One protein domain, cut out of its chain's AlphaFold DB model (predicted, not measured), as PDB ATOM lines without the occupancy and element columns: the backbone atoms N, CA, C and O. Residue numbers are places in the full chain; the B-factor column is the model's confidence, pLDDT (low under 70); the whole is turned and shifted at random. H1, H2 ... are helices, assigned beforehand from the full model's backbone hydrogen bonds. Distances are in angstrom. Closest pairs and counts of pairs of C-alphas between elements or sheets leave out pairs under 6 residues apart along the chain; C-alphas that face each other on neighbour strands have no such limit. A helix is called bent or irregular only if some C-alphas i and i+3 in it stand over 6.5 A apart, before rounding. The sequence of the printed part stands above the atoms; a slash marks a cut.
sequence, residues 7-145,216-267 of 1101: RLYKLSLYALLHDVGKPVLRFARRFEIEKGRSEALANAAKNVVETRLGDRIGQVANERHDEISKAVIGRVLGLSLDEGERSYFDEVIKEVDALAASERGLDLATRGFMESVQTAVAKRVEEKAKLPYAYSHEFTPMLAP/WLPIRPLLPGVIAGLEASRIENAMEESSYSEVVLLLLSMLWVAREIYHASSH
ATOM      1  N   ARG A   7      13.264  38.447 -31.739       88.69
ATOM      2  CA  ARG A   7      14.265  37.470 -31.321       88.69
ATOM      3  C   ARG A   7      15.575  37.658 -32.079       88.69
ATOM      4  O   ARG A   7      16.618  37.680 -31.432       88.69
ATOM      5  N   LEU A   8      15.518  37.854 -33.401       91.88
ATOM      6  CA  LEU A   8      16.692  38.203 -34.204       91.88
ATOM      7  C   LEU A   8      17.340  39.485 -33.675       91.88
ATOM      8  O   LEU A   8      18.520  39.470 -33.363       91.88
ATOM      9  N   TYR A   9      16.577  40.566 -33.503       93.06
ATOM     10  CA  TYR A   9      17.149  41.864 -33.122       93.06
ATOM     11  C   TYR A   9      17.661  41.911 -31.682       93.06
ATOM     12  O   TYR A   9      18.704  42.511 -31.429       93.06
ATOM     13  N   LYS A  10      16.997  41.225 -30.741       92.44
ATOM     14  CA  LYS A  10      17.529  40.998 -29.388       92.44
ATOM     15  C   LYS A  10      18.865  40.258 -29.442       92.44
ATOM     16  O   LYS A  10      19.811  40.683 -28.787       92.44
ATOM     17  N   LEU A  11      18.940  39.179 -30.225       92.56
ATOM     18  CA  LEU A  11      20.156  38.388 -30.392       92.56
ATOM     19  C   LEU A  11      21.282  39.222 -31.021       92.56
ATOM     20  O   LEU A  11      22.388  39.231 -30.493       92.56
ATOM     21  N   SER A  12      21.003  39.968 -32.093       94.56
ATOM     22  CA  SER A  12      21.976  40.853 -32.744       94.56
ATOM     23  C   SER A  12      22.488  41.943 -31.798       94.56
ATOM     24  O   SER A  12      23.687  42.202 -31.769       94.56
ATOM     25  N   LEU A  13      21.614  42.563 -30.993       94.44
ATOM     26  CA  LEU A  13      22.007  43.564 -29.990       94.44
ATOM     27  C   LEU A  13      22.872  42.964 -28.886       94.44
ATOM     28  O   LEU A  13      23.881  43.557 -28.508       94.44
ATOM     29  N   TYR A  14      22.491  41.791 -28.381       92.69
ATOM     30  CA  TYR A  14      23.269  41.084 -27.369       92.69
ATOM     31  C   TYR A  14      24.649  40.686 -27.920       92.69
ATOM     32  O   TYR A  14      25.654  40.892 -27.247       92.69
ATOM     33  N   ALA A  15      24.720  40.247 -29.180       93.25
ATOM     34  CA  ALA A  15      25.966  39.955 -29.882       93.25
ATOM     35  C   ALA A  15      26.833  41.205 -30.134       93.25
ATOM     36  O   ALA A  15      28.036  41.149 -29.915       93.25
ATOM     37  N   LEU A  16      26.262  42.352 -30.520       94.88
ATOM     38  CA  LEU A  16      27.022  43.606 -30.666       94.88
ATOM     39  C   LEU A  16      27.615  44.084 -29.331       94.88
ATOM     40  O   LEU A  16      28.730  44.604 -29.282       94.88
ATOM     41  N   LEU A  17      26.862  43.919 -28.242       94.88
ATOM     42  CA  LEU A  17      27.196  44.474 -26.931       94.88
ATOM     43  C   LEU A  17      27.882  43.480 -25.986       94.88
ATOM     44  O   LEU A  17      28.202  43.870 -24.865       94.88
ATOM     45  N   HIS A  18      28.138  42.235 -26.401       91.50
ATOM     46  CA  HIS A  18      28.690  41.195 -25.518       91.50
ATOM     47  C   HIS A  18      29.988  41.641 -24.816       91.50
ATOM     48  O   HIS A  18      30.173  41.385 -23.628       91.50
ATOM     49  N   ASP A  19      30.821  42.419 -25.510       92.94
ATOM     50  CA  ASP A  19      32.110  42.922 -25.027       92.94
ATOM     51  C   ASP A  19      32.105  44.413 -24.613       92.94
ATOM     52  O   ASP A  19      33.155  44.984 -24.293       92.94
ATOM     53  N   VAL A  20      30.938  45.070 -24.565       95.44
ATOM     54  CA  VAL A  20      30.823  46.517 -24.274       95.44
ATOM     55  C   VAL A  20      31.298  46.897 -22.863       95.44
ATOM     56  O   VAL A  20      31.655  48.047 -22.603       95.44
ATOM     57  N   GLY A  21      31.352  45.936 -21.937       95.75
ATOM     58  CA  GLY A  21      31.891  46.125 -20.595       95.75
ATOM     59  C   GLY A  21      33.407  46.333 -20.558       95.75
ATOM     60  O   GLY A  21      33.914  46.870 -19.572       95.75
ATOM     61  N   LYS A  22      34.150  45.973 -21.618       95.38
ATOM     62  CA  LYS A  22      35.617  46.122 -21.666       95.38
ATOM     63  C   LYS A  22      36.066  47.587 -21.543       95.38
ATOM     64  O   LYS A  22      36.842  47.860 -20.629       95.38
ATOM     65  N   PRO A  23      35.599  48.543 -22.376       97.06
ATOM     66  CA  PRO A  23      35.932  49.959 -22.205       97.06
ATOM     67  C   PRO A  23      35.601  50.501 -20.811       97.06
ATOM     68  O   PRO A  23      36.407  51.219 -20.226       97.06
ATOM     69  N   VAL A  24      34.446  50.120 -20.256       97.38
ATOM     70  CA  VAL A  24      33.984  50.585 -18.939       97.38
ATOM     71  C   VAL A  24      34.884  50.066 -17.816       97.38
ATOM     72  O   VAL A  24      35.298  50.838 -16.952       97.38
ATOM     73  N   LEU A  25      35.244  48.780 -17.847       96.88
ATOM     74  CA  LEU A  25      36.171  48.183 -16.885       96.88
ATOM     75  C   LEU A  25      37.555  48.839 -16.955       96.88
ATOM     76  O   LEU A  25      38.146  49.167 -15.925       96.88
ATOM     77  N   ARG A  26      38.069  49.050 -18.173       96.19
ATOM     78  CA  ARG A  26      39.380  49.670 -18.406       96.19
ATOM     79  C   ARG A  26      39.403  51.122 -17.927       96.19
ATOM     80  O   ARG A  26      40.357  51.507 -17.259       96.19
ATOM     81  N   PHE A  27      38.335  51.887 -18.169       97.25
ATOM     82  CA  PHE A  27      38.147  53.217 -17.582       97.25
ATOM     83  C   PHE A  27      38.159  53.170 -16.052       97.25
ATOM     84  O   PHE A  27      38.923  53.902 -15.429       97.25
ATOM     85  N   ALA A  28      37.365  52.285 -15.440       96.69
ATOM     86  CA  ALA A  28      37.263  52.190 -13.985       96.69
ATOM     87  C   ALA A  28      38.616  51.899 -13.321       96.69
ATOM     88  O   ALA A  28      38.953  52.503 -12.305       96.69
ATOM     89  N   ARG A  29      39.431  51.032 -13.934       95.44
ATOM     90  CA  ARG A  29      40.793  50.722 -13.472       95.44
ATOM     91  C   ARG A  29      41.807  51.834 -13.750       95.44
ATOM     92  O   ARG A  29      42.821  51.908 -13.062       95.44
ATOM     93  N   ARG A  30      41.537  52.709 -14.723       94.12
ATOM     94  CA  ARG A  30      42.380  53.861 -15.092       94.12
ATOM     95  C   ARG A  30      41.923  55.193 -14.519       94.12
ATOM     96  O   ARG A  30      42.560  56.204 -14.807       94.12
ATOM     97  N   PHE A  31      40.863  55.213 -13.714       95.88
ATOM     98  CA  PHE A  31      40.183  56.447 -13.325       95.88
ATOM     99  C   PHE A  31      41.129  57.521 -12.762       95.88
ATOM    100  O   PHE A  31      41.056  58.668 -13.189       95.88
ATOM    101  N   GLU A  32      42.063  57.164 -11.876       94.75
ATOM    102  CA  GLU A  32      42.999  58.141 -11.292       94.75
ATOM    103  C   GLU A  32      43.984  58.725 -12.321       94.75
ATOM    104  O   GLU A  32      44.303  59.912 -12.271       94.75
ATOM    105  N   ILE A  33      44.426  57.927 -13.298       92.81
ATOM    106  CA  ILE A  33      45.311  58.391 -14.382       92.81
ATOM    107  C   ILE A  33      44.545  59.311 -15.327       92.81
ATOM    108  O   ILE A  33      45.028  60.379 -15.691       92.81
ATOM    109  N   GLU A  34      43.327  58.920 -15.693       93.62
ATOM    110  CA  GLU A  34      42.438  59.732 -16.520       93.62
ATOM    111  C   GLU A  34      42.104  61.070 -15.844       93.62
ATOM    112  O   GLU A  34      42.160  62.120 -16.483       93.62
ATOM    113  N   LYS A  35      41.833  61.047 -14.534       95.00
ATOM    114  CA  LYS A  35      41.592  62.246 -13.725       95.00
ATOM    115  C   LYS A  35      42.808  63.171 -13.699       95.00
ATOM    116  O   LYS A  35      42.636  64.383 -13.766       95.00
ATOM    117  N   GLY A  36      44.017  62.609 -13.644       93.25
ATOM    118  CA  GLY A  36      45.261  63.371 -13.753       93.25
ATOM    119  C   GLY A  36      45.452  64.061 -15.110       93.25
ATOM    120  O   GLY A  36      46.100  65.102 -15.163       93.25
ATOM    121  N   ARG A  37      44.875  63.519 -16.195       90.62
ATOM    122  CA  ARG A  37      44.940  64.102 -17.551       90.62
ATOM    123  C   ARG A  37      43.863  65.161 -17.784       90.62
ATOM    124  O   ARG A  37      44.158  66.240 -18.285       90.62
ATOM    125  N   SER A  38      42.617  64.857 -17.427       94.12
ATOM    126  CA  SER A  38      41.499  65.800 -17.489       94.12
ATOM    127  C   SER A  38      40.473  65.472 -16.414       94.12
ATOM    128  O   SER A  38      39.649  64.563 -16.553       94.12
ATOM    129  N   GLU A  39      40.493  66.249 -15.333       94.38
ATOM    130  CA  GLU A  39      39.575  66.059 -14.212       94.38
ATOM    131  C   GLU A  39      38.107  66.228 -14.638       94.38
ATOM    132  O   GLU A  39      37.243  65.468 -14.198       94.38
ATOM    133  N   ALA A  40      37.819  67.180 -15.530       93.38
ATOM    134  CA  ALA A  40      36.470  67.423 -16.034       93.38
ATOM    135  C   ALA A  40      35.920  66.217 -16.818       93.38
ATOM    136  O   ALA A  40      34.819  65.749 -16.520       93.38
ATOM    137  N   LEU A  41      36.695  65.680 -17.770       94.00
ATOM    138  CA  LEU A  41      36.292  64.520 -18.575       94.00
ATOM    139  C   LEU A  41      36.158  63.258 -17.722       94.00
ATOM    140  O   LEU A  41      35.143  62.567 -17.809       94.00
ATOM    141  N   ALA A  42      37.141  62.973 -16.863       96.62
ATOM    142  CA  ALA A  42      37.123  61.787 -16.015       96.62
ATOM    143  C   ALA A  42      35.935  61.804 -15.042       96.62
ATOM    144  O   ALA A  42      35.240  60.798 -14.890       96.62
ATOM    145  N   ASN A  43      35.650  62.951 -14.414       96.62
ATOM    146  CA  ASN A  43      34.499  63.082 -13.521       96.62
ATOM    147  C   ASN A  43      33.169  62.986 -14.279       96.62
ATOM    148  O   ASN A  43      32.244  62.347 -13.781       96.62
ATOM    149  N   ALA A  44      33.063  63.551 -15.487       96.31
ATOM    150  CA  ALA A  44      31.874  63.391 -16.322       96.31
ATOM    151  C   ALA A  44      31.638  61.917 -16.696       96.31
ATOM    152  O   ALA A  44      30.534  61.401 -16.509       96.31
ATOM    153  N   ALA A  45      32.682  61.209 -17.140       96.81
ATOM    154  CA  ALA A  45      32.622  59.781 -17.451       96.81
ATOM    155  C   ALA A  45      32.236  58.946 -16.222       96.81
ATOM    156  O   ALA A  45      31.329  58.114 -16.296       96.81
ATOM    157  N   LYS A  46      32.851  59.216 -15.063       97.31
ATOM    158  CA  LYS A  46      32.505  58.576 -13.788       97.31
ATOM    159  C   LYS A  46      31.044  58.805 -13.422       97.31
ATOM    160  O   LYS A  46      30.356  57.846 -13.094       97.31
ATOM    161  N   ASN A  47      30.560  60.042 -13.508       96.25
ATOM    162  CA  ASN A  47      29.172  60.366 -13.188       96.25
ATOM    163  C   ASN A  47      28.203  59.577 -14.073       96.25
ATOM    164  O   ASN A  47      27.208  59.057 -13.570       96.25
ATOM    165  N   VAL A  48      28.499  59.439 -15.368       95.00
ATOM    166  CA  VAL A  48      27.691  58.614 -16.275       95.00
ATOM    167  C   VAL A  48      27.759  57.138 -15.887       95.00
ATOM    168  O   VAL A  48      26.713  56.504 -15.798       95.00
ATOM    169  N   VAL A  49      28.935  56.590 -15.585       95.94
ATOM    170  CA  VAL A  49      29.071  55.199 -15.117       95.94
ATOM    171  C   VAL A  49      28.240  54.960 -13.853       95.94
ATOM    172  O   VAL A  49      27.374  54.087 -13.850       95.94
ATOM    173  N   GLU A  50      28.440  55.764 -12.809       95.50
ATOM    174  CA  GLU A  50      27.785  55.569 -11.509       95.50
ATOM    175  C   GLU A  50      26.270  55.802 -11.588       95.50
ATOM    176  O   GLU A  50      25.499  55.066 -10.977       95.50
ATOM    177  N   THR A  51      25.821  56.765 -12.398       93.62
ATOM    178  CA  THR A  51      24.388  57.065 -12.556       93.62
ATOM    179  C   THR A  51      23.675  56.047 -13.444       93.62
ATOM    180  O   THR A  51      22.529  55.694 -13.173       93.62
ATOM    181  N   ARG A  52      24.308  55.593 -14.535       90.94
ATOM    182  CA  ARG A  52      23.657  54.726 -15.532       90.94
ATOM    183  C   ARG A  52      23.776  53.243 -15.199       90.94
ATOM    184  O   ARG A  52      22.842  52.497 -15.479       90.94
ATOM    185  N   LEU A  53      24.887  52.819 -14.596       88.69
ATOM    186  CA  LEU A  53      25.048  51.445 -14.119       88.69
ATOM    187  C   LEU A  53      24.552  51.271 -12.683       88.69
ATOM    188  O   LEU A  53      24.091  50.185 -12.361       88.69
ATOM    189  N   GLY A  54      24.573  52.307 -11.841       82.88
ATOM    190  CA  GLY A  54      24.158  52.214 -10.434       82.88
ATOM    191  C   GLY A  54      25.225  51.644  -9.493       82.88
ATOM    192  O   GLY A  54      24.963  51.489  -8.303       82.88
ATOM    193  N   ASP A  55      26.423  51.365 -10.009       85.88
ATOM    194  CA  ASP A  55      27.559  50.830  -9.258       85.88
ATOM    195  C   ASP A  55      28.636  51.909  -9.106       85.88
ATOM    196  O   ASP A  55      28.901  52.675 -10.036       85.88
ATOM    197  N   ARG A  56      29.294  51.969  -7.942       90.88
ATOM    198  CA  ARG A  56      30.413  52.906  -7.742       90.88
ATOM    199  C   ARG A  56      31.591  52.515  -8.624       90.88
ATOM    200  O   ARG A  56      31.864  51.328  -8.788       90.88
ATOM    201  N   ILE A  57      32.381  53.489  -9.077       90.44
ATOM    202  CA  ILE A  57      33.517  53.218  -9.974       90.44
ATOM    203  C   ILE A  57      34.508  52.187  -9.397       90.44
ATOM    204  O   ILE A  57      34.998  51.317 -10.112       90.44
ATOM    205  N   GLY A  58      34.729  52.206  -8.077       89.00
ATOM    206  CA  GLY A  58      35.579  51.228  -7.390       89.00
ATOM    207  C   GLY A  58      34.994  49.809  -7.326       89.00
ATOM    208  O   GLY A  58      35.750  48.847  -7.245       89.00
ATOM    209  N   GLN A  59      33.667  49.653  -7.384       91.00
ATOM    210  CA  GLN A  59      33.022  48.338  -7.514       91.00
ATOM    211  C   GLN A  59      33.189  47.817  -8.941       91.00
ATOM    212  O   GLN A  59      33.660  46.700  -9.126       91.00
ATOM    213  N   VAL A  60      32.922  48.671  -9.937       91.94
ATOM    214  CA  VAL A  60      33.102  48.354 -11.363       91.94
ATOM    215  C   VAL A  60      34.534  47.892 -11.659       91.94
ATOM    216  O   VAL A  60      34.727  46.928 -12.390       91.94
ATOM    217  N   ALA A  61      35.548  48.516 -11.048       93.31
ATOM    218  CA  ALA A  61      36.955  48.145 -11.240       93.31
ATOM    219  C   ALA A  61      37.297  46.693 -10.827       93.31
ATOM    220  O   ALA A  61      38.253  46.113 -11.357       93.31
ATOM    221  N   ASN A  62      36.519  46.112  -9.906       92.75
ATOM    222  CA  ASN A  62      36.696  44.757  -9.373       92.75
ATOM    223  C   ASN A  62      35.755  43.721 -10.011       92.75
ATOM    224  O   ASN A  62      35.815  42.543  -9.661       92.75
ATOM    225  N   GLU A  63      34.899  44.144 -10.939       93.00
ATOM    226  CA  GLU A  63      33.899  43.296 -11.579       93.00
ATOM    227  C   GLU A  63      34.438  42.641 -12.865       93.00
ATOM    228  O   GLU A  63      35.466  43.046 -13.427       93.00
ATOM    229  N   ARG A  64      33.752  41.605 -13.361       90.12
ATOM    230  CA  ARG A  64      34.051  41.024 -14.679       90.12
ATOM    231  C   ARG A  64      33.422  41.854 -15.795       90.12
ATOM    232  O   ARG A  64      32.268  42.261 -15.695       90.12
ATOM    233  N   HIS A  65      34.145  42.016 -16.905       90.19
ATOM    234  CA  HIS A  65      33.618  42.717 -18.082       90.19
ATOM    235  C   HIS A  65      32.284  42.138 -18.579       90.19
ATOM    236  O   HIS A  65      31.411  42.924 -18.918       90.19
ATOM    237  N   ASP A  66      32.082  40.816 -18.523       88.88
ATOM    238  CA  ASP A  66      30.813  40.168 -18.893       88.88
ATOM    239  C   ASP A  66      29.628  40.651 -18.039       88.88
ATOM    240  O   ASP A  66      28.535  40.892 -18.549       88.88
ATOM    241  N   GLU A  67      29.828  40.819 -16.726       91.69
ATOM    242  CA  GLU A  67      28.780  41.318 -15.827       91.69
ATOM    243  C   GLU A  67      28.513  42.807 -16.068       91.69
ATOM    244  O   GLU A  67      27.359  43.239 -16.059       91.69
ATOM    245  N   ILE A  68      29.553  43.580 -16.391       95.12
ATOM    246  CA  ILE A  68      29.405  44.978 -16.802       95.12
ATOM    247  C   ILE A  68      28.656  45.069 -18.139       95.12
ATOM    248  O   ILE A  68      27.752  45.890 -18.258       95.12
ATOM    249  N   SER A  69      28.956  44.215 -19.123       94.19
ATOM    250  CA  SER A  69      28.219  44.151 -20.393       94.19
ATOM    251  C   SER A  69      26.739  43.861 -20.148       94.19
ATOM    252  O   SER A  69      25.877  44.579 -20.655       94.19
ATOM    253  N   LYS A  70      26.420  42.877 -19.295       90.75
ATOM    254  CA  LYS A  70      25.035  42.592 -18.883       90.75
ATOM    255  C   LYS A  70      24.384  43.793 -18.196       90.75
ATOM    256  O   LYS A  70      23.213  44.071 -18.455       90.75
ATOM    257  N   ALA A  71      25.115  44.518 -17.349       91.94
ATOM    258  CA  ALA A  71      24.619  45.729 -16.702       91.94
ATOM    259  C   ALA A  71      24.380  46.863 -17.712       91.94
ATOM    260  O   ALA A  71      23.359  47.538 -17.620       91.94
ATOM    261  N   VAL A  72      25.241  47.044 -18.716       94.00
ATOM    262  CA  VAL A  72      25.025  48.008 -19.806       94.00
ATOM    263  C   VAL A  72      23.766  47.640 -20.596       94.00
ATOM    264  O   VAL A  72      22.865  48.462 -20.751       94.00
ATOM    265  N   ILE A  73      23.643  46.385 -21.022       92.12
ATOM    266  CA  ILE A  73      22.497  45.890 -21.795       92.12
ATOM    267  C   ILE A  73      21.189  46.033 -20.995       92.12
ATOM    268  O   ILE A  73      20.203  46.566 -21.503       92.12
ATOM    269  N   GLY A  74      21.190  45.625 -19.725       90.19
ATOM    270  CA  GLY A  74      20.000  45.633 -18.875       90.19
ATOM    271  C   GLY A  74      19.639  46.999 -18.289       90.19
ATOM    272  O   GLY A  74      18.476  47.391 -18.317       90.19
ATOM    273  N   ARG A  75      20.614  47.740 -17.747       91.06
ATOM    274  CA  ARG A  75      20.383  48.994 -17.003       91.06
ATOM    275  C   ARG A  75      20.509  50.239 -17.877       91.06
ATOM    276  O   ARG A  75      19.760  51.186 -17.649       91.06
ATOM    277  N   VAL A  76      21.396  50.246 -18.878       90.94
ATOM    278  CA  VAL A  76      21.594  51.408 -19.771       90.94
ATOM    279  C   VAL A  76      20.664  51.327 -20.967       90.94
ATOM    280  O   VAL A  76      19.916  52.272 -21.190       90.94
ATOM    281  N   LEU A  77      20.659  50.202 -21.688       89.56
ATOM    282  CA  LEU A  77      19.820  50.031 -22.878       89.56
ATOM    283  C   LEU A  77      18.390  49.568 -22.549       89.56
ATOM    284  O   LEU A  77      17.481  49.756 -23.351       89.56
ATOM    285  N   GLY A  78      18.169  49.012 -21.352       87.25
ATOM    286  CA  GLY A  78      16.844  48.572 -20.905       87.25
ATOM    287  C   GLY A  78      16.385  47.244 -21.517       87.25
ATOM    288  O   GLY A  78      15.187  46.964 -21.524       87.25
ATOM    289  N   LEU A  79      17.302  46.431 -22.052       86.12
ATOM    290  CA  LEU A  79      16.972  45.140 -22.653       86.12
ATOM    291  C   LEU A  79      16.887  44.047 -21.585       86.12
ATOM    292  O   LEU A  79      17.836  43.805 -20.841       86.12
ATOM    293  N   SER A  80      15.758  43.341 -21.553       81.19
ATOM    294  CA  SER A  80      15.571  42.146 -20.730       81.19
ATOM    295  C   SER A  80      15.558  40.889 -21.599       81.19
ATOM    296  O   SER A  80      14.987  40.875 -22.693       81.19
ATOM    297  N   LEU A  81      16.218  39.847 -21.099       80.44
ATOM    298  CA  LEU A  81      16.204  38.497 -21.652       80.44
ATOM    299  C   LEU A  81      15.585  37.581 -20.606       80.44
ATOM    300  O   LEU A  81      15.975  37.656 -19.435       80.44
ATOM    301  N   ASP A  82      14.644  36.733 -21.015       82.75
ATOM    302  CA  ASP A  82      14.203  35.640 -20.151       82.75
ATOM    303  C   ASP A  82      15.294  34.556 -20.025       82.75
ATOM    304  O   ASP A  82      16.323  34.588 -20.706       82.75
ATOM    305  N   GLU A  83      15.114  33.616 -19.097       79.12
ATOM    306  CA  GLU A  83      16.125  32.598 -18.791       79.12
ATOM    307  C   GLU A  83      16.403  31.662 -19.984       79.12
ATOM    308  O   GLU A  83      17.549  31.265 -20.209       79.12
ATOM    309  N   GLY A  84      15.384  31.374 -20.804       82.88
ATOM    310  CA  GLY A  84      15.514  30.550 -22.006       82.88
ATOM    311  C   GLY A  84      16.195  31.292 -23.158       82.88
ATOM    312  O   GLY A  84      17.092  30.743 -23.799       82.88
ATOM    313  N   GLU A  85      15.819  32.553 -23.392       83.75
ATOM    314  CA  GLU A  85      16.483  33.461 -24.332       83.75
ATOM    315  C   GLU A  85      17.962  33.608 -23.976       83.75
ATOM    316  O   GLU A  85      18.816  33.446 -24.845       83.75
ATOM    317  N   ARG A  86      18.272  33.849 -22.695       81.50
ATOM    318  CA  ARG A  86      19.647  33.994 -22.213       81.50
ATOM    319  C   ARG A  86      20.460  32.725 -22.449       81.50
ATOM    320  O   ARG A  86      21.530  32.818 -23.038       81.50
ATOM    321  N   SER A  87      19.945  31.555 -22.063       82.12
ATOM    322  CA  SER A  87      20.658  30.288 -22.277       82.12
ATOM    323  C   SER A  87      20.949  30.031 -23.758       82.12
ATOM    324  O   SER A  87      22.051  29.612 -24.099       82.12
ATOM    325  N   TYR A  88      19.981  30.293 -24.640       81.69
ATOM    326  CA  TYR A  88      20.149  30.114 -26.083       81.69
ATOM    327  C   TYR A  88      21.138  31.129 -26.679       81.69
ATOM    328  O   TYR A  88      21.980  30.768 -27.498       81.69
ATOM    329  N   PHE A  89      21.062  32.401 -26.278       85.19
ATOM    330  CA  PHE A  89      21.959  33.439 -26.791       85.19
ATOM    331  C   PHE A  89      23.396  33.245 -26.310       85.19
ATOM    332  O   PHE A  89      24.314  33.394 -27.113       85.19
ATOM    333  N   ASP A  90      23.592  32.858 -25.049       81.81
ATOM    334  CA  ASP A  90      24.915  32.552 -24.504       81.81
ATOM    335  C   ASP A  90      25.555  31.353 -25.230       81.81
ATOM    336  O   ASP A  90      26.755  31.373 -25.492       81.81
ATOM    337  N   GLU A  91      24.778  30.333 -25.612       82.94
ATOM    338  CA  GLU A  91      25.276  29.190 -26.393       82.94
ATOM    339  C   GLU A  91      25.754  29.612 -27.791       82.94
ATOM    340  O   GLU A  91      26.893  29.327 -28.164       82.94
ATOM    341  N   VAL A  92      24.916  30.339 -28.541       80.62
ATOM    342  CA  VAL A  92      25.249  30.780 -29.906       80.62
ATOM    343  C   VAL A  92      26.430  31.750 -29.898       80.62
ATOM    344  O   VAL A  92      27.358  31.597 -30.689       80.62
ATOM    345  N   ILE A  93      26.432  32.733 -28.993       82.69
ATOM    346  CA  ILE A  93      27.529  33.703 -28.902       82.69
ATOM    347  C   ILE A  93      28.812  33.017 -28.473       82.69
ATOM    348  O   ILE A  93      29.854  33.336 -29.023       82.69
ATOM    349  N   LYS A  94      28.772  32.051 -27.551       81.88
ATOM    350  CA  LYS A  94      29.979  31.330 -27.147       81.88
ATOM    351  C   LYS A  94      30.641  30.613 -28.324       81.88
ATOM    352  O   LYS A  94      31.864  30.602 -28.387       81.88
ATOM    353  N   GLU A  95      29.872  30.029 -29.243       78.31
ATOM    354  CA  GLU A  95      30.426  29.400 -30.451       78.31
ATOM    355  C   GLU A  95      31.042  30.441 -31.403       78.31
ATOM    356  O   GLU A  95      32.176  30.277 -31.858       78.31
ATOM    357  N   VAL A  96      30.321  31.534 -31.668       80.12
ATOM    358  CA  VAL A  96      30.742  32.578 -32.617       80.12
ATOM    359  C   VAL A  96      31.907  33.415 -32.077       80.12
ATOM    360  O   VAL A  96      32.871  33.658 -32.800       80.12
ATOM    361  N   ASP A  97      31.852  33.830 -30.812       80.56
ATOM    362  CA  ASP A  97      32.923  34.568 -30.139       80.56
ATOM    363  C   ASP A  97      34.159  33.690 -29.960       80.56
ATOM    364  O   ASP A  97      35.261  34.171 -30.184       80.56
ATOM    365  N   ALA A  98      34.021  32.390 -29.666       71.75
ATOM    366  CA  ALA A  98      35.173  31.488 -29.648       71.75
ATOM    367  C   ALA A  98      35.900  31.459 -30.998       71.75
ATOM    368  O   ALA A  98      37.132  31.437 -31.036       71.75
ATOM    369  N   LEU A  99      35.152  31.503 -32.102       69.12
ATOM    370  CA  LEU A  99      35.733  31.574 -33.432       69.12
ATOM    371  C   LEU A  99      36.378  32.941 -33.706       69.12
ATOM    372  O   LEU A  99      37.542  32.988 -34.096       69.12
ATOM    373  N   ALA A 100      35.673  34.045 -33.467       67.31
ATOM    374  CA  ALA A 100      36.230  35.386 -33.656       67.31
ATOM    375  C   ALA A 100      37.452  35.626 -32.740       67.31
ATOM    376  O   ALA A 100      38.444  36.244 -33.123       67.31
ATOM    377  N   ALA A 101      37.445  35.052 -31.536       65.19
ATOM    378  CA  ALA A 101      38.574  35.052 -30.619       65.19
ATOM    379  C   ALA A 101      39.714  34.134 -31.081       65.19
ATOM    380  O   ALA A 101      40.870  34.451 -30.811       65.19
ATOM    381  N   SER A 102      39.442  33.046 -31.811       68.19
ATOM    382  CA  SER A 102      40.496  32.196 -32.387       68.19
ATOM    383  C   SER A 102      41.386  32.957 -33.379       68.19
ATOM    384  O   SER A 102      42.563  32.627 -33.527       68.19
ATOM    385  N   GLU A 103      40.882  34.049 -33.973       66.00
ATOM    386  CA  GLU A 103      41.666  34.951 -34.827       66.00
ATOM    387  C   GLU A 103      42.765  35.711 -34.086       66.00
ATOM    388  O   GLU A 103      43.780  36.115 -34.668       66.00
ATOM    389  N   ARG A 104      42.601  35.848 -32.770       66.69
ATOM    390  CA  ARG A 104      43.619  36.376 -31.866       66.69
ATOM    391  C   ARG A 104      44.808  35.406 -31.749       66.69
ATOM    392  O   ARG A 104      45.854  35.788 -31.236       66.69
ATOM    393  N   GLY A 105      44.684  34.189 -32.293       54.12
ATOM    394  CA  GLY A 105      45.771  33.235 -32.520       54.12
ATOM    395  C   GLY A 105      45.933  32.167 -31.440       54.12
ATOM    396  O   GLY A 105      46.975  31.524 -31.386       54.12
ATOM    397  N   LEU A 106      44.949  31.986 -30.551       57.84
ATOM    398  CA  LEU A 106      45.072  31.128 -29.367       57.84
ATOM    399  C   LEU A 106      43.759  30.373 -29.096       57.84
ATOM    400  O   LEU A 106      42.693  30.981 -29.068       57.84
ATOM    401  N   ASP A 107      43.831  29.055 -28.884       55.84
ATOM    402  CA  ASP A 107      42.672  28.221 -28.528       55.84
ATOM    403  C   ASP A 107      42.259  28.414 -27.049       55.84
ATOM    404  O   ASP A 107      43.093  28.410 -26.133       55.84
ATOM    405  N   LEU A 108      40.947  28.535 -26.808       50.72
ATOM    406  CA  LEU A 108      40.309  28.691 -25.493       50.72
ATOM    407  C   LEU A 108      40.563  27.505 -24.548       50.72
ATOM    408  O   LEU A 108      40.435  27.654 -23.328       50.72
ATOM    409  N   ALA A 109      40.958  26.342 -25.076       51.66
ATOM    410  CA  ALA A 109      41.213  25.122 -24.305       51.66
ATOM    411  C   ALA A 109      42.370  25.226 -23.282       51.66
ATOM    412  O   ALA A 109      42.618  24.287 -22.521       51.66
ATOM    413  N   THR A 110      43.084  26.358 -23.216       58.88
ATOM    414  CA  THR A 110      44.286  26.530 -22.382       58.88
ATOM    415  C   THR A 110      44.240  27.756 -21.451       58.88
ATOM    416  O   THR A 110      45.253  28.428 -21.242       58.88
ATOM    417  N   ARG A 111      43.082  28.027 -20.815       62.41
ATOM    418  CA  ARG A 111      42.857  29.243 -19.998       62.41
ATOM    419  C   ARG A 111      43.973  29.569 -18.969       62.41
ATOM    420  O   ARG A 111      44.576  30.637 -18.977       62.41
ATOM    421  N   GLY A 112      44.304  28.616 -18.100       67.94
ATOM    422  CA  GLY A 112      45.342  28.830 -17.079       67.94
ATOM    423  C   GLY A 112      46.773  28.907 -17.639       67.94
ATOM    424  O   GLY A 112      47.644  29.549 -17.054       67.94
ATOM    425  N   PHE A 113      47.031  28.280 -18.791       76.00
ATOM    426  CA  PHE A 113      48.344  28.318 -19.438       76.00
ATOM    427  C   PHE A 113      48.652  29.725 -19.955       76.00
ATOM    428  O   PHE A 113      49.717  30.261 -19.629       76.00
ATOM    429  N   MET A 114      47.719  30.357 -20.677       75.56
ATOM    430  CA  MET A 114      47.991  31.681 -21.237       75.56
ATOM    431  C   MET A 114      47.973  32.804 -20.208       75.56
ATOM    432  O   MET A 114      48.714  33.759 -20.409       75.56
ATOM    433  N   GLU A 115      47.204  32.714 -19.116       77.75
ATOM    434  CA  GLU A 115      47.322  33.693 -18.017       77.75
ATOM    435  C   GLU A 115      48.781  33.763 -17.551       77.75
ATOM    436  O   GLU A 115      49.388  34.831 -17.479       77.75
ATOM    437  N   SER A 116      49.397  32.593 -17.366       81.31
ATOM    438  CA  SER A 116      50.794  32.504 -16.965       81.31
ATOM    439  C   SER A 116      51.774  33.000 -18.045       81.31
ATOM    440  O   SER A 116      52.831  33.533 -17.695       81.31
ATOM    441  N   VAL A 117      51.462  32.807 -19.336       83.88
ATOM    442  CA  VAL A 117      52.239  33.326 -20.480       83.88
ATOM    443  C   VAL A 117      52.174  34.849 -20.490       83.88
ATOM    444  O   VAL A 117      53.209  35.497 -20.559       83.88
ATOM    445  N   GLN A 118      50.986  35.429 -20.351       80.25
ATOM    446  CA  GLN A 118      50.757  36.872 -20.434       80.25
ATOM    447  C   GLN A 118      51.442  37.632 -19.312       80.25
ATOM    448  O   GLN A 118      52.082  38.640 -19.587       80.25
ATOM    449  N   THR A 119      51.388  37.133 -18.074       85.06
ATOM    450  CA  THR A 119      52.140  37.746 -16.968       85.06
ATOM    451  C   THR A 119      53.640  37.797 -17.278       85.06
ATOM    452  O   THR A 119      54.309  38.778 -16.960       85.06
ATOM    453  N   ALA A 120      54.178  36.759 -17.928       87.88
ATOM    454  CA  ALA A 120      55.581  36.725 -18.331       87.88
ATOM    455  C   ALA A 120      55.874  37.643 -19.532       87.88
ATOM    456  O   ALA A 120      56.903  38.317 -19.525       87.88
ATOM    457  N   VAL A 121      54.980  37.701 -20.528       87.88
ATOM    458  CA  VAL A 121      55.093  38.611 -21.679       87.88
ATOM    459  C   VAL A 121      55.061  40.061 -21.211       87.88
ATOM    460  O   VAL A 121      55.982  40.796 -21.540       87.88
ATOM    461  N   ALA A 122      54.071  40.454 -20.404       87.75
ATOM    462  CA  ALA A 122      53.916  41.824 -19.923       87.75
ATOM    463  C   ALA A 122      55.193  42.322 -19.239       87.75
ATOM    464  O   ALA A 122      55.796  43.289 -19.695       87.75
ATOM    465  N   LYS A 123      55.696  41.565 -18.254       87.25
ATOM    466  CA  LYS A 123      56.937  41.898 -17.547       87.25
ATOM    467  C   LYS A 123      58.136  42.051 -18.493       87.25
ATOM    468  O   LYS A 123      58.892  43.011 -18.386       87.25
ATOM    469  N   ARG A 124      58.331  41.109 -19.422       89.06
ATOM    470  CA  ARG A 124      59.490  41.127 -20.333       89.06
ATOM    471  C   ARG A 124      59.386  42.214 -21.404       89.06
ATOM    472  O   ARG A 124      60.409  42.772 -21.788       89.06
ATOM    473  N   VAL A 125      58.181  42.506 -21.894       87.81
ATOM    474  CA  VAL A 125      57.943  43.604 -22.841       87.81
ATOM    475  C   VAL A 125      58.173  44.940 -22.147       87.81
ATOM    476  O   VAL A 125      58.877  45.771 -22.703       87.81
ATOM    477  N   GLU A 126      57.674  45.133 -20.926       86.44
ATOM    478  CA  GLU A 126      57.917  46.344 -20.131       86.44
ATOM    479  C   GLU A 126      59.419  46.599 -19.926       86.44
ATOM    480  O   GLU A 126      59.902  47.697 -20.203       86.44
ATOM    481  N   GLU A 127      60.176  45.570 -19.528       84.25
ATOM    482  CA  GLU A 127      61.632  45.654 -19.339       84.25
ATOM    483  C   GLU A 127      62.379  45.962 -20.650       84.25
ATOM    484  O   GLU A 127      63.312  46.768 -20.665       84.25
ATOM    485  N   LYS A 128      61.977  45.331 -21.761       86.12
ATOM    486  CA  LYS A 128      62.671  45.440 -23.054       86.12
ATOM    487  C   LYS A 128      62.313  46.717 -23.822       86.12
ATOM    488  O   LYS A 128      63.189  47.295 -24.459       86.12
ATOM    489  N   ALA A 129      61.055  47.148 -23.760       81.75
ATOM    490  CA  ALA A 129      60.521  48.290 -24.504       81.75
ATOM    491  C   ALA A 129      60.494  49.601 -23.701       81.75
ATOM    492  O   ALA A 129      60.250  50.643 -24.296       81.75
ATOM    493  N   LYS A 130      60.770  49.571 -22.385       83.75
ATOM    494  CA  LYS A 130      60.778  50.751 -21.493       83.75
ATOM    495  C   LYS A 130      59.464  51.542 -21.525       83.75
ATOM    496  O   LYS A 130      59.465  52.762 -21.648       83.75
ATOM    497  N   LEU A 131      58.350  50.826 -21.423       85.50
ATOM    498  CA  LEU A 131      57.016  51.412 -21.538       85.50
ATOM    499  C   LEU A 131      56.698  52.369 -20.371       85.50
ATOM    500  O   LEU A 131      57.070  52.072 -19.233       85.50
ATOM    501  N   PRO A 132      55.963  53.473 -20.616       85.25
ATOM    502  CA  PRO A 132      55.546  54.402 -19.560       85.25
ATOM    503  C   PRO A 132      54.478  53.809 -18.626       85.25
ATOM    504  O   PRO A 132      54.353  54.223 -17.474       85.25
ATOM    505  N   TYR A 133      53.718  52.822 -19.109       86.50
ATOM    506  CA  TYR A 133      52.696  52.100 -18.357       86.50
ATOM    507  C   TYR A 133      52.819  50.590 -18.588       86.50
ATOM    508  O   TYR A 133      53.479  50.143 -19.525       86.50
ATOM    509  N   ALA A 134      52.158  49.806 -17.733       87.75
ATOM    510  CA  ALA A 134      52.160  48.351 -17.830       87.75
ATOM    511  C   ALA A 134      51.583  47.867 -19.170       87.75
ATOM    512  O   ALA A 134      50.607  48.428 -19.671       87.75
ATOM    513  N   TYR A 135      52.128  46.788 -19.731       90.06
ATOM    514  CA  TYR A 135      51.532  46.136 -20.895       90.06
ATOM    515  C   TYR A 135      50.306  45.332 -20.439       90.06
ATOM    516  O   TYR A 135      50.400  44.168 -20.031       90.06
ATOM    517  N   SER A 136      49.137  45.973 -20.466       89.38
ATOM    518  CA  SER A 136      47.890  45.409 -19.948       89.38
ATOM    519  C   SER A 136      46.645  45.845 -20.708       89.38
ATOM    520  O   SER A 136      46.681  46.747 -21.540       89.38
ATOM    521  N   HIS A 137      45.511  45.199 -20.417       86.38
ATOM    522  CA  HIS A 137      44.219  45.560 -21.007       86.38
ATOM    523  C   HIS A 137      43.865  47.035 -20.835       86.38
ATOM    524  O   HIS A 137      43.192  47.609 -21.685       86.38
ATOM    525  N   GLU A 138      44.263  47.619 -19.712       88.81
ATOM    526  CA  GLU A 138      43.971  48.991 -19.348       88.81
ATOM    527  C   GLU A 138      44.798  49.974 -20.177       88.81
ATOM    528  O   GLU A 138      44.265  50.978 -20.644       88.81
ATOM    529  N   PHE A 139      46.084  49.704 -20.383       91.19
ATOM    530  CA  PHE A 139      47.015  50.702 -20.912       91.19
ATOM    531  C   PHE A 139      47.410  50.479 -22.364       91.19
ATOM    532  O   PHE A 139      47.688  51.458 -23.049       91.19
ATOM    533  N   THR A 140      47.414  49.238 -22.850       94.19
ATOM    534  CA  THR A 140      47.911  48.936 -24.190       94.19
ATOM    535  C   THR A 140      46.960  49.474 -25.272       94.19
ATOM    536  O   THR A 140      45.784  49.092 -25.286       94.19
ATOM    537  N   PRO A 141      47.455  50.339 -26.178       95.44
ATOM    538  CA  PRO A 141      46.693  50.871 -27.301       95.44
ATOM    539  C   PRO A 141      46.494  49.820 -28.401       95.44
ATOM    540  O   PRO A 141      46.971  48.687 -28.303       95.44
ATOM    541  N   MET A 142      45.759  50.186 -29.447       95.25
ATOM    542  CA  MET A 142      45.538  49.303 -30.588       95.25
ATOM    543  C   MET A 142      46.764  49.314 -31.509       95.25
ATOM    544  O   MET A 142      47.292  50.376 -31.828       95.25
ATOM    545  N   LEU A 143      47.213  48.142 -31.949       95.38
ATOM    546  CA  LEU A 143      48.207  48.026 -33.017       95.38
ATOM    547  C   LEU A 143      47.472  48.108 -34.361       95.38
ATOM    548  O   LEU A 143      46.490  47.397 -34.554       95.38
ATOM    549  N   ALA A 144      47.898  48.954 -35.297       95.25
ATOM    550  CA  ALA A 144      47.273  48.982 -36.616       95.25
ATOM    551  C   ALA A 144      47.502  47.633 -37.327       95.25
ATOM    552  O   ALA A 144      48.642  47.162 -37.340       95.25
ATOM    553  N   PRO A 145      46.478  47.006 -37.946       94.25
ATOM    554  CA  PRO A 145      46.613  45.699 -38.598       94.25
ATOM    555  C   PRO A 145      47.678  45.692 -39.703       94.25
ATOM    556  O   PRO A 145      48.268  44.647 -39.959       94.25
ATOM    557  N   TRP A 216      51.164  52.173 -33.713       96.62
ATOM    558  CA  TRP A 216      50.176  52.128 -32.640       96.62
ATOM    559  C   TRP A 216      49.201  53.294 -32.752       96.62
ATOM    560  O   TRP A 216      49.608  54.439 -32.930       96.62
ATOM    561  N   LEU A 217      47.911  52.995 -32.626       97.12
ATOM    562  CA  LEU A 217      46.822  53.960 -32.691       97.12
ATOM    563  C   LEU A 217      46.315  54.265 -31.272       97.12
ATOM    564  O   LEU A 217      45.999  53.328 -30.525       97.12
ATOM    565  N   PRO A 218      46.211  55.546 -30.879       96.38
ATOM    566  CA  PRO A 218      45.730  55.913 -29.554       96.38
ATOM    567  C   PRO A 218      44.242  55.577 -29.378       96.38
ATOM    568  O   PRO A 218      43.433  55.695 -30.298       96.38
ATOM    569  N   ILE A 219      43.861  55.191 -28.160       97.38
ATOM    570  CA  ILE A 219      42.476  54.861 -27.813       97.38
ATOM    571  C   ILE A 219      41.676  56.148 -27.639       97.38
ATOM    572  O   ILE A 219      41.777  56.799 -26.600       97.38
ATOM    573  N   ARG A 220      40.860  56.500 -28.631       96.25
ATOM    574  CA  ARG A 220      39.943  57.649 -28.587       96.25
ATOM    575  C   ARG A 220      38.664  57.353 -29.379       96.25
ATOM    576  O   ARG A 220      38.697  56.523 -30.292       96.25
ATOM    577  N   PRO A 221      37.527  57.997 -29.061       96.56
ATOM    578  CA  PRO A 221      36.375  57.979 -29.953       96.56
ATOM    579  C   PRO A 221      36.683  58.756 -31.244       96.56
ATOM    580  O   PRO A 221      37.571  59.606 -31.285       96.56
ATOM    581  N   LEU A 222      35.914  58.490 -32.297       94.94
ATOM    582  CA  LEU A 222      36.013  59.146 -33.599       94.94
ATOM    583  C   LEU A 222      35.454  60.575 -33.541       94.94
ATOM    584  O   LEU A 222      34.398  60.865 -34.094       94.94
ATOM    585  N   LEU A 223      36.140  61.484 -32.852       92.31
ATOM    586  CA  LEU A 223      35.856  62.919 -32.927       92.31
ATOM    587  C   LEU A 223      36.432  63.487 -34.239       92.31
ATOM    588  O   LEU A 223      37.479  63.010 -34.673       92.31
ATOM    589  N   PRO A 224      35.837  64.529 -34.849       89.31
ATOM    590  CA  PRO A 224      36.369  65.162 -36.059       89.31
ATOM    591  C   PRO A 224      37.863  65.496 -35.970       89.31
ATOM    592  O   PRO A 224      38.625  65.078 -36.836       89.31
ATOM    593  N   GLY A 225      38.303  66.108 -34.862       88.38
ATOM    594  CA  GLY A 225      39.717  66.438 -34.647       88.38
ATOM    595  C   GLY A 225      40.613  65.217 -34.415       88.38
ATOM    596  O   GLY A 225      41.790  65.245 -34.755       88.38
ATOM    597  N   VAL A 226      40.057  64.117 -33.890       92.50
ATOM    598  CA  VAL A 226      40.779  62.837 -33.786       92.50
ATOM    599  C   VAL A 226      40.976  62.238 -35.174       92.50
ATOM    600  O   VAL A 226      42.068  61.778 -35.464       92.50
ATOM    601  N   ILE A 227      39.964  62.269 -36.047       92.81
ATOM    602  CA  ILE A 227      40.074  61.759 -37.423       92.81
ATOM    603  C   ILE A 227      41.063  62.609 -38.234       92.81
ATOM    604  O   ILE A 227      41.938  62.059 -38.904       92.81
ATOM    605  N   ALA A 228      40.950  63.939 -38.155       90.00
ATOM    606  CA  ALA A 228      41.837  64.866 -38.854       90.00
ATOM    607  C   ALA A 228      43.304  64.665 -38.453       90.00
ATOM    608  O   ALA A 228      44.161  64.516 -39.324       90.00
ATOM    609  N   GLY A 229      43.571  64.579 -37.144       91.06
ATOM    610  CA  GLY A 229      44.909  64.432 -36.567       91.06
ATOM    611  C   GLY A 229      45.368  62.996 -36.309       91.06
ATOM    612  O   GLY A 229      46.367  62.816 -35.620       91.06
ATOM    613  N   LEU A 230      44.659  61.970 -36.798       93.38
ATOM    614  CA  LEU A 230      45.039  60.577 -36.543       93.38
ATOM    615  C   LEU A 230      46.387  60.271 -37.204       93.38
ATOM    616  O   LEU A 230      46.493  60.326 -38.431       93.38
ATOM    617  N   GLU A 231      47.379  59.906 -36.400       93.31
ATOM    618  CA  GLU A 231      48.683  59.406 -36.831       93.31
ATOM    619  C   GLU A 231      49.033  58.163 -36.000       93.31
ATOM    620  O   GLU A 231      48.728  58.089 -34.807       93.31
ATOM    621  N   ALA A 232      49.660  57.169 -36.626       94.94
ATOM    622  CA  ALA A 232      50.232  56.043 -35.914       94.94
ATOM    623  C   ALA A 232      51.540  56.482 -35.248       94.94
ATOM    624  O   ALA A 232      52.382  57.152 -35.848       94.94
ATOM    625  N   SER A 233      51.725  56.087 -33.995       94.94
ATOM    626  CA  SER A 233      52.869  56.492 -33.190       94.94
ATOM    627  C   SER A 233      53.516  55.288 -32.513       94.94
ATOM    628  O   SER A 233      53.110  54.135 -32.695       94.94
ATOM    629  N   ARG A 234      54.613  55.537 -31.796       94.19
ATOM    630  CA  ARG A 234      55.212  54.516 -30.934       94.19
ATOM    631  C   ARG A 234      54.242  54.183 -29.812       94.19
ATOM    632  O   ARG A 234      53.465  55.037 -29.389       94.19
ATOM    633  N   ILE A 235      54.341  52.970 -29.277       94.69
ATOM    634  CA  ILE A 235      53.430  52.519 -28.217       94.69
ATOM    635  C   ILE A 235      53.422  53.468 -27.008       94.69
ATOM    636  O   ILE A 235      52.367  53.689 -26.426       94.69
ATOM    637  N   GLU A 236      54.568  54.065 -26.662       93.06
ATOM    638  CA  GLU A 236      54.707  55.029 -25.561       93.06
ATOM    639  C   GLU A 236      53.806  56.260 -25.757       93.06
ATOM    640  O   GLU A 236      52.968  56.547 -24.903       93.06
ATOM    641  N   ASN A 237      53.879  56.898 -26.928       94.12
ATOM    642  CA  ASN A 237      53.067  58.066 -27.271       94.12
ATOM    643  C   ASN A 237      51.582  57.689 -27.357       94.12
ATOM    644  O   ASN A 237      50.724  58.355 -26.781       94.12
ATOM    645  N   ALA A 238      51.267  56.558 -27.997       95.69
ATOM    646  CA  ALA A 238      49.893  56.081 -28.102       95.69
ATOM    647  C   ALA A 238      49.271  55.779 -26.721       95.69
ATOM    648  O   ALA A 238      48.080  56.028 -26.513       95.69
ATOM    649  N   MET A 239      50.046  55.283 -25.747       94.81
ATOM    650  CA  MET A 239      49.591  55.095 -24.360       94.81
ATOM    651  C   MET A 239      49.301  56.430 -23.650       94.81
ATOM    652  O   MET A 239      48.340  56.541 -22.871       94.81
ATOM    653  N   GLU A 240      50.126  57.444 -23.896       92.62
ATOM    654  CA  GLU A 240      49.969  58.788 -23.334       92.62
ATOM    655  C   GLU A 240      48.744  59.516 -23.897       92.62
ATOM    656  O   GLU A 240      47.985  60.117 -23.138       92.62
ATOM    657  N   GLU A 241      48.474  59.372 -25.191       93.31
ATOM    658  CA  GLU A 241      47.346  60.018 -25.878       93.31
ATOM    659  C   GLU A 241      45.997  59.296 -25.681       93.31
ATOM    660  O   GLU A 241      44.932  59.887 -25.849       93.31
ATOM    661  N   SER A 242      46.017  58.013 -25.304       95.62
ATOM    662  CA  SER A 242      44.816  57.181 -25.126       95.62
ATOM    663  C   SER A 242      43.908  57.653 -23.979       95.62
ATOM    664  O   SER A 242      44.348  57.640 -22.834       95.62
ATOM    665  N   SER A 243      42.617  57.917 -24.211       96.00
ATOM    666  CA  SER A 243      41.635  58.239 -23.158       96.00
ATOM    667  C   SER A 243      40.411  57.322 -23.179       96.00
ATOM    668  O   SER A 243      39.563  57.383 -24.073       96.00
ATOM    669  N   TYR A 244      40.253  56.521 -22.120       97.31
ATOM    670  CA  TYR A 244      39.012  55.770 -21.906       97.31
ATOM    671  C   TYR A 244      37.878  56.644 -21.356       97.31
ATOM    672  O   TYR A 244      36.715  56.268 -21.511       97.31
ATOM    673  N   SER A 245      38.177  57.800 -20.749       97.44
ATOM    674  CA  SER A 245      37.142  58.742 -20.290       97.44
ATOM    675  C   SER A 245      36.308  59.254 -21.452       97.44
ATOM    676  O   SER A 245      35.082  59.247 -21.368       97.44
ATOM    677  N   GLU A 246      36.966  59.638 -22.550       96.56
ATOM    678  CA  GLU A 246      36.291  60.043 -23.783       96.56
ATOM    679  C   GLU A 246      35.418  58.890 -24.314       96.56
ATOM    680  O   GLU A 246      34.197  59.008 -24.437       96.56
ATOM    681  N   VAL A 247      36.010  57.711 -24.519       97.75
ATOM    682  CA  VAL A 247      35.283  56.537 -25.030       97.75
ATOM    683  C   VAL A 247      34.029  56.227 -24.202       97.75
ATOM    684  O   VAL A 247      32.936  56.106 -24.759       97.75
ATOM    685  N   VAL A 248      34.158  56.113 -22.877       97.81
ATOM    686  CA  VAL A 248      33.061  55.697 -21.988       97.81
ATOM    687  C   VAL A 248      31.995  56.776 -21.843       97.81
ATOM    688  O   VAL A 248      30.804  56.451 -21.830       97.81
ATOM    689  N   LEU A 249      32.395  58.049 -21.767       97.56
ATOM    690  CA  LEU A 249      31.453  59.158 -21.674       97.56
ATOM    691  C   LEU A 249      30.534  59.195 -22.893       97.56
ATOM    692  O   LEU A 249      29.316  59.295 -22.727       97.56
ATOM    693  N   LEU A 250      31.100  59.093 -24.099       97.12
ATOM    694  CA  LEU A 250      30.317  59.134 -25.333       97.12
ATOM    695  C   LEU A 250      29.465  57.869 -25.492       97.12
ATOM    696  O   LEU A 250      28.256  57.974 -25.693       97.12
ATOM    697  N   LEU A 251      30.065  56.688 -25.297       98.00
ATOM    698  CA  LEU A 251      29.408  55.384 -25.435       98.00
ATOM    699  C   LEU A 251      28.165  55.262 -24.554       98.00
ATOM    700  O   LEU A 251      27.066  55.028 -25.054       98.00
ATOM    701  N   LEU A 252      28.310  55.443 -23.238       97.75
ATOM    702  CA  LEU A 252      27.189  55.260 -22.315       97.75
ATOM    703  C   LEU A 252      26.128  56.354 -22.473       97.75
ATOM    704  O   LEU A 252      24.941  56.083 -22.287       97.75
ATOM    705  N   SER A 253      26.533  57.573 -22.845       96.81
ATOM    706  CA  SER A 253      25.587  58.654 -23.129       96.81
ATOM    707  C   SER A 253      24.744  58.356 -24.368       96.81
ATOM    708  O   SER A 253      23.524  58.485 -24.313       96.81
ATOM    709  N   MET A 254      25.367  57.921 -25.464       97.75
ATOM    710  CA  MET A 254      24.660  57.601 -26.705       97.75
ATOM    711  C   MET A 254      23.769  56.364 -26.563       97.75
ATOM    712  O   MET A 254      22.631  56.385 -27.023       97.75
ATOM    713  N   LEU A 255      24.228  55.314 -25.870       97.50
ATOM    714  CA  LEU A 255      23.391  54.142 -25.575       97.50
ATOM    715  C   LEU A 255      22.168  54.508 -24.725       97.50
ATOM    716  O   LEU A 255      21.077  53.985 -24.951       97.50
ATOM    717  N   TRP A 256      22.329  55.432 -23.774       95.94
ATOM    718  CA  TRP A 256      21.205  55.948 -22.997       95.94
ATOM    719  C   TRP A 256      20.214  56.718 -23.877       95.94
ATOM    720  O   TRP A 256      19.013  56.483 -23.806       95.94
ATOM    721  N   VAL A 257      20.704  57.606 -24.743       96.62
ATOM    722  CA  VAL A 257      19.855  58.341 -25.695       96.62
ATOM    723  C   VAL A 257      19.116  57.379 -26.629       96.62
ATOM    724  O   VAL A 257      17.920  57.553 -26.862       96.62
ATOM    725  N   ALA A 258      19.781  56.321 -27.103       96.81
ATOM    726  CA  ALA A 258      19.137  55.273 -27.885       96.81
ATOM    727  C   ALA A 258      17.986  54.624 -27.094       96.81
ATOM    728  O   ALA A 258      16.864  54.567 -27.595       96.81
ATOM    729  N   ARG A 259      18.191  54.225 -25.832       94.75
ATOM    730  CA  ARG A 259      17.089  53.729 -24.982       94.75
ATOM    731  C   ARG A 259      15.915  54.708 -24.928       94.75
ATOM    732  O   ARG A 259      14.766  54.295 -25.093       94.75
ATOM    733  N   GLU A 260      16.182  55.993 -24.715       94.31
ATOM    734  CA  GLU A 260      15.131  57.009 -24.626       94.31
ATOM    735  C   GLU A 260      14.331  57.138 -25.928       94.31
ATOM    736  O   GLU A 260      13.135  57.397 -25.889       94.31
ATOM    737  N   ILE A 261      14.919  56.883 -27.092       95.38
ATOM    738  CA  ILE A 261      14.178  56.888 -28.360       95.38
ATOM    739  C   ILE A 261      13.417  55.566 -28.559       95.38
ATOM    740  O   ILE A 261      12.233  55.573 -28.900       95.38
ATOM    741  N   TYR A 262      14.066  54.426 -28.314       94.19
ATOM    742  CA  TYR A 262      13.552  53.113 -28.713       94.19
ATOM    743  C   TYR A 262      12.624  52.434 -27.705       94.19
ATOM    744  O   TYR A 262      11.858  51.561 -28.111       94.19
ATOM    745  N   HIS A 263      12.597  52.839 -26.429       88.00
ATOM    746  CA  HIS A 263      11.664  52.262 -25.442       88.00
ATOM    747  C   HIS A 263      10.180  52.497 -25.786       88.00
ATOM    748  O   HIS A 263       9.300  51.886 -25.187       88.00
ATOM    749  N   ALA A 264       9.887  53.388 -26.743       75.19
ATOM    750  CA  ALA A 264       8.546  53.580 -27.285       75.19
ATOM    751  C   ALA A 264       8.058  52.394 -28.137       75.19
ATOM    752  O   ALA A 264       6.855  52.275 -28.370       75.19
ATOM    753  N   SER A 265       8.969  51.535 -28.605       75.44
ATOM    754  CA  SER A 265       8.641  50.278 -29.278       75.44
ATOM    755  C   SER A 265       8.353  49.175 -28.252       75.44
ATOM    756  O   SER A 265       8.985  49.109 -27.200       75.44
ATOM    757  N   SER A 266       7.405  48.279 -28.546       71.00
ATOM    758  CA  SER A 266       7.101  47.144 -27.655       71.00
ATOM    759  C   SER A 266       8.216  46.092 -27.615       71.00
ATOM    760  O   SER A 266       8.271  45.293 -26.684       71.00
ATOM    761  N   HIS A 267       9.079  46.066 -28.633       83.50
ATOM    762  CA  HIS A 267      10.169  45.109 -28.796       83.50
ATOM    763  C   HIS A 267      11.340  45.763 -29.543       83.50
ATOM    764  O   HIS A 267      11.088  46.640 -30.369       83.50
TER     765      HIS A 267
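AT A GLANCE: This is residues 7 to 145 and 216 to 267 of the 1101 residues of the protein "Csm1_B domain-containing protein" of Thermogladius sp (UniProt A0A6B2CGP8). A core of crossed helices, H2, H3, H5 and H10, has a long arch of H6 and H7 over one side of it; H1 lies between H6 and the core, and H7 reaches away without touching any helix. The short helices H8 and H9 are strung in loops on the side where H10 begins. The printed part has 191 residues with ten named helices, H1 to H10 in chain order, and no named strand: all helix. The whole is compact, with a radius of gyration of the C-alphas of 17.9 A and spans of 54 by 43 by 33 A.

HOW THE PARTS SIT: H1, residues 7 to 17, and H5, residues 65 to 76, only just touch, with 3 pairs of C-alphas within 8 A, the closest Leu 17 and Ser 69 at 6.6 A. H1 and H6, residues 83 to 102, also only just touch, with 3 such pairs, the closest Leu 11 and Phe 89 at 6.4 A. H2, residues 21 to 37, is irregular, C-alphas 29 and 32 being 8.0 A apart, and has a kink of 72 degrees near residue 30. H2 and H3, residues 39 to 53, form a helical hairpin at a shallow tilt of 29 degrees, opposite ways, closest at C-alphas 35 and 42, 5.0 A. With residues 21 to 25 alone H2 touches H5, about perpendicular at 88 degrees, the closest C-alphas being Gly 21 and Ser 69 at 4.2 A. H4, residues 57 to 60, touches H2, closest at C-alphas 57 and 28, 5.6 A. H10, residues 244 to 262, touches H3 the same way at a steep tilt of 40 degrees, closest at Ala 45 and Leu 249, C-alphas 4.4 A apart. H7, residues 108 to 129, H8, residues 224 to 228, and H9, residues 235 to 241, touch no helix; H7 is irregular, C-alphas 109 and 112 being 9.1 A apart. Every O i to N i+4 pair is within hydrogen-bond range in H1, H3, H5, H6, H8, H9 and H10, against 11 of 13 in H2 and 14 of 18 in H7; H4 is too short for such a pair.

IN THESE COORDINATES: H1 begins at C-alpha 7, (14.265, 37.470, -31.321). H2 is 22.4 A long, H3 20.6 A, H6 27.9 A and H7 28.2 A. H10, 26.5 A, ends at C-alpha 262, (13.552, 53.113, -28.713).

THE WHOLE: The C-alphas farthest apart are those of Lys 128 and Ser 266, 55.8 A. Residues 146 to 215 are not printed, and C-alphas 145 and 216 are 9.5 A apart across the cut; residues 142 to 143 pair briefly with 216 to 217, antiparallel. Of the links printed whole, none is long. Residues 130 to 145 hold no named element, and residues 100 to 105, of which 100 to 102 belong to H6, stand free. Residues 99 to 112 have pLDDT under 70.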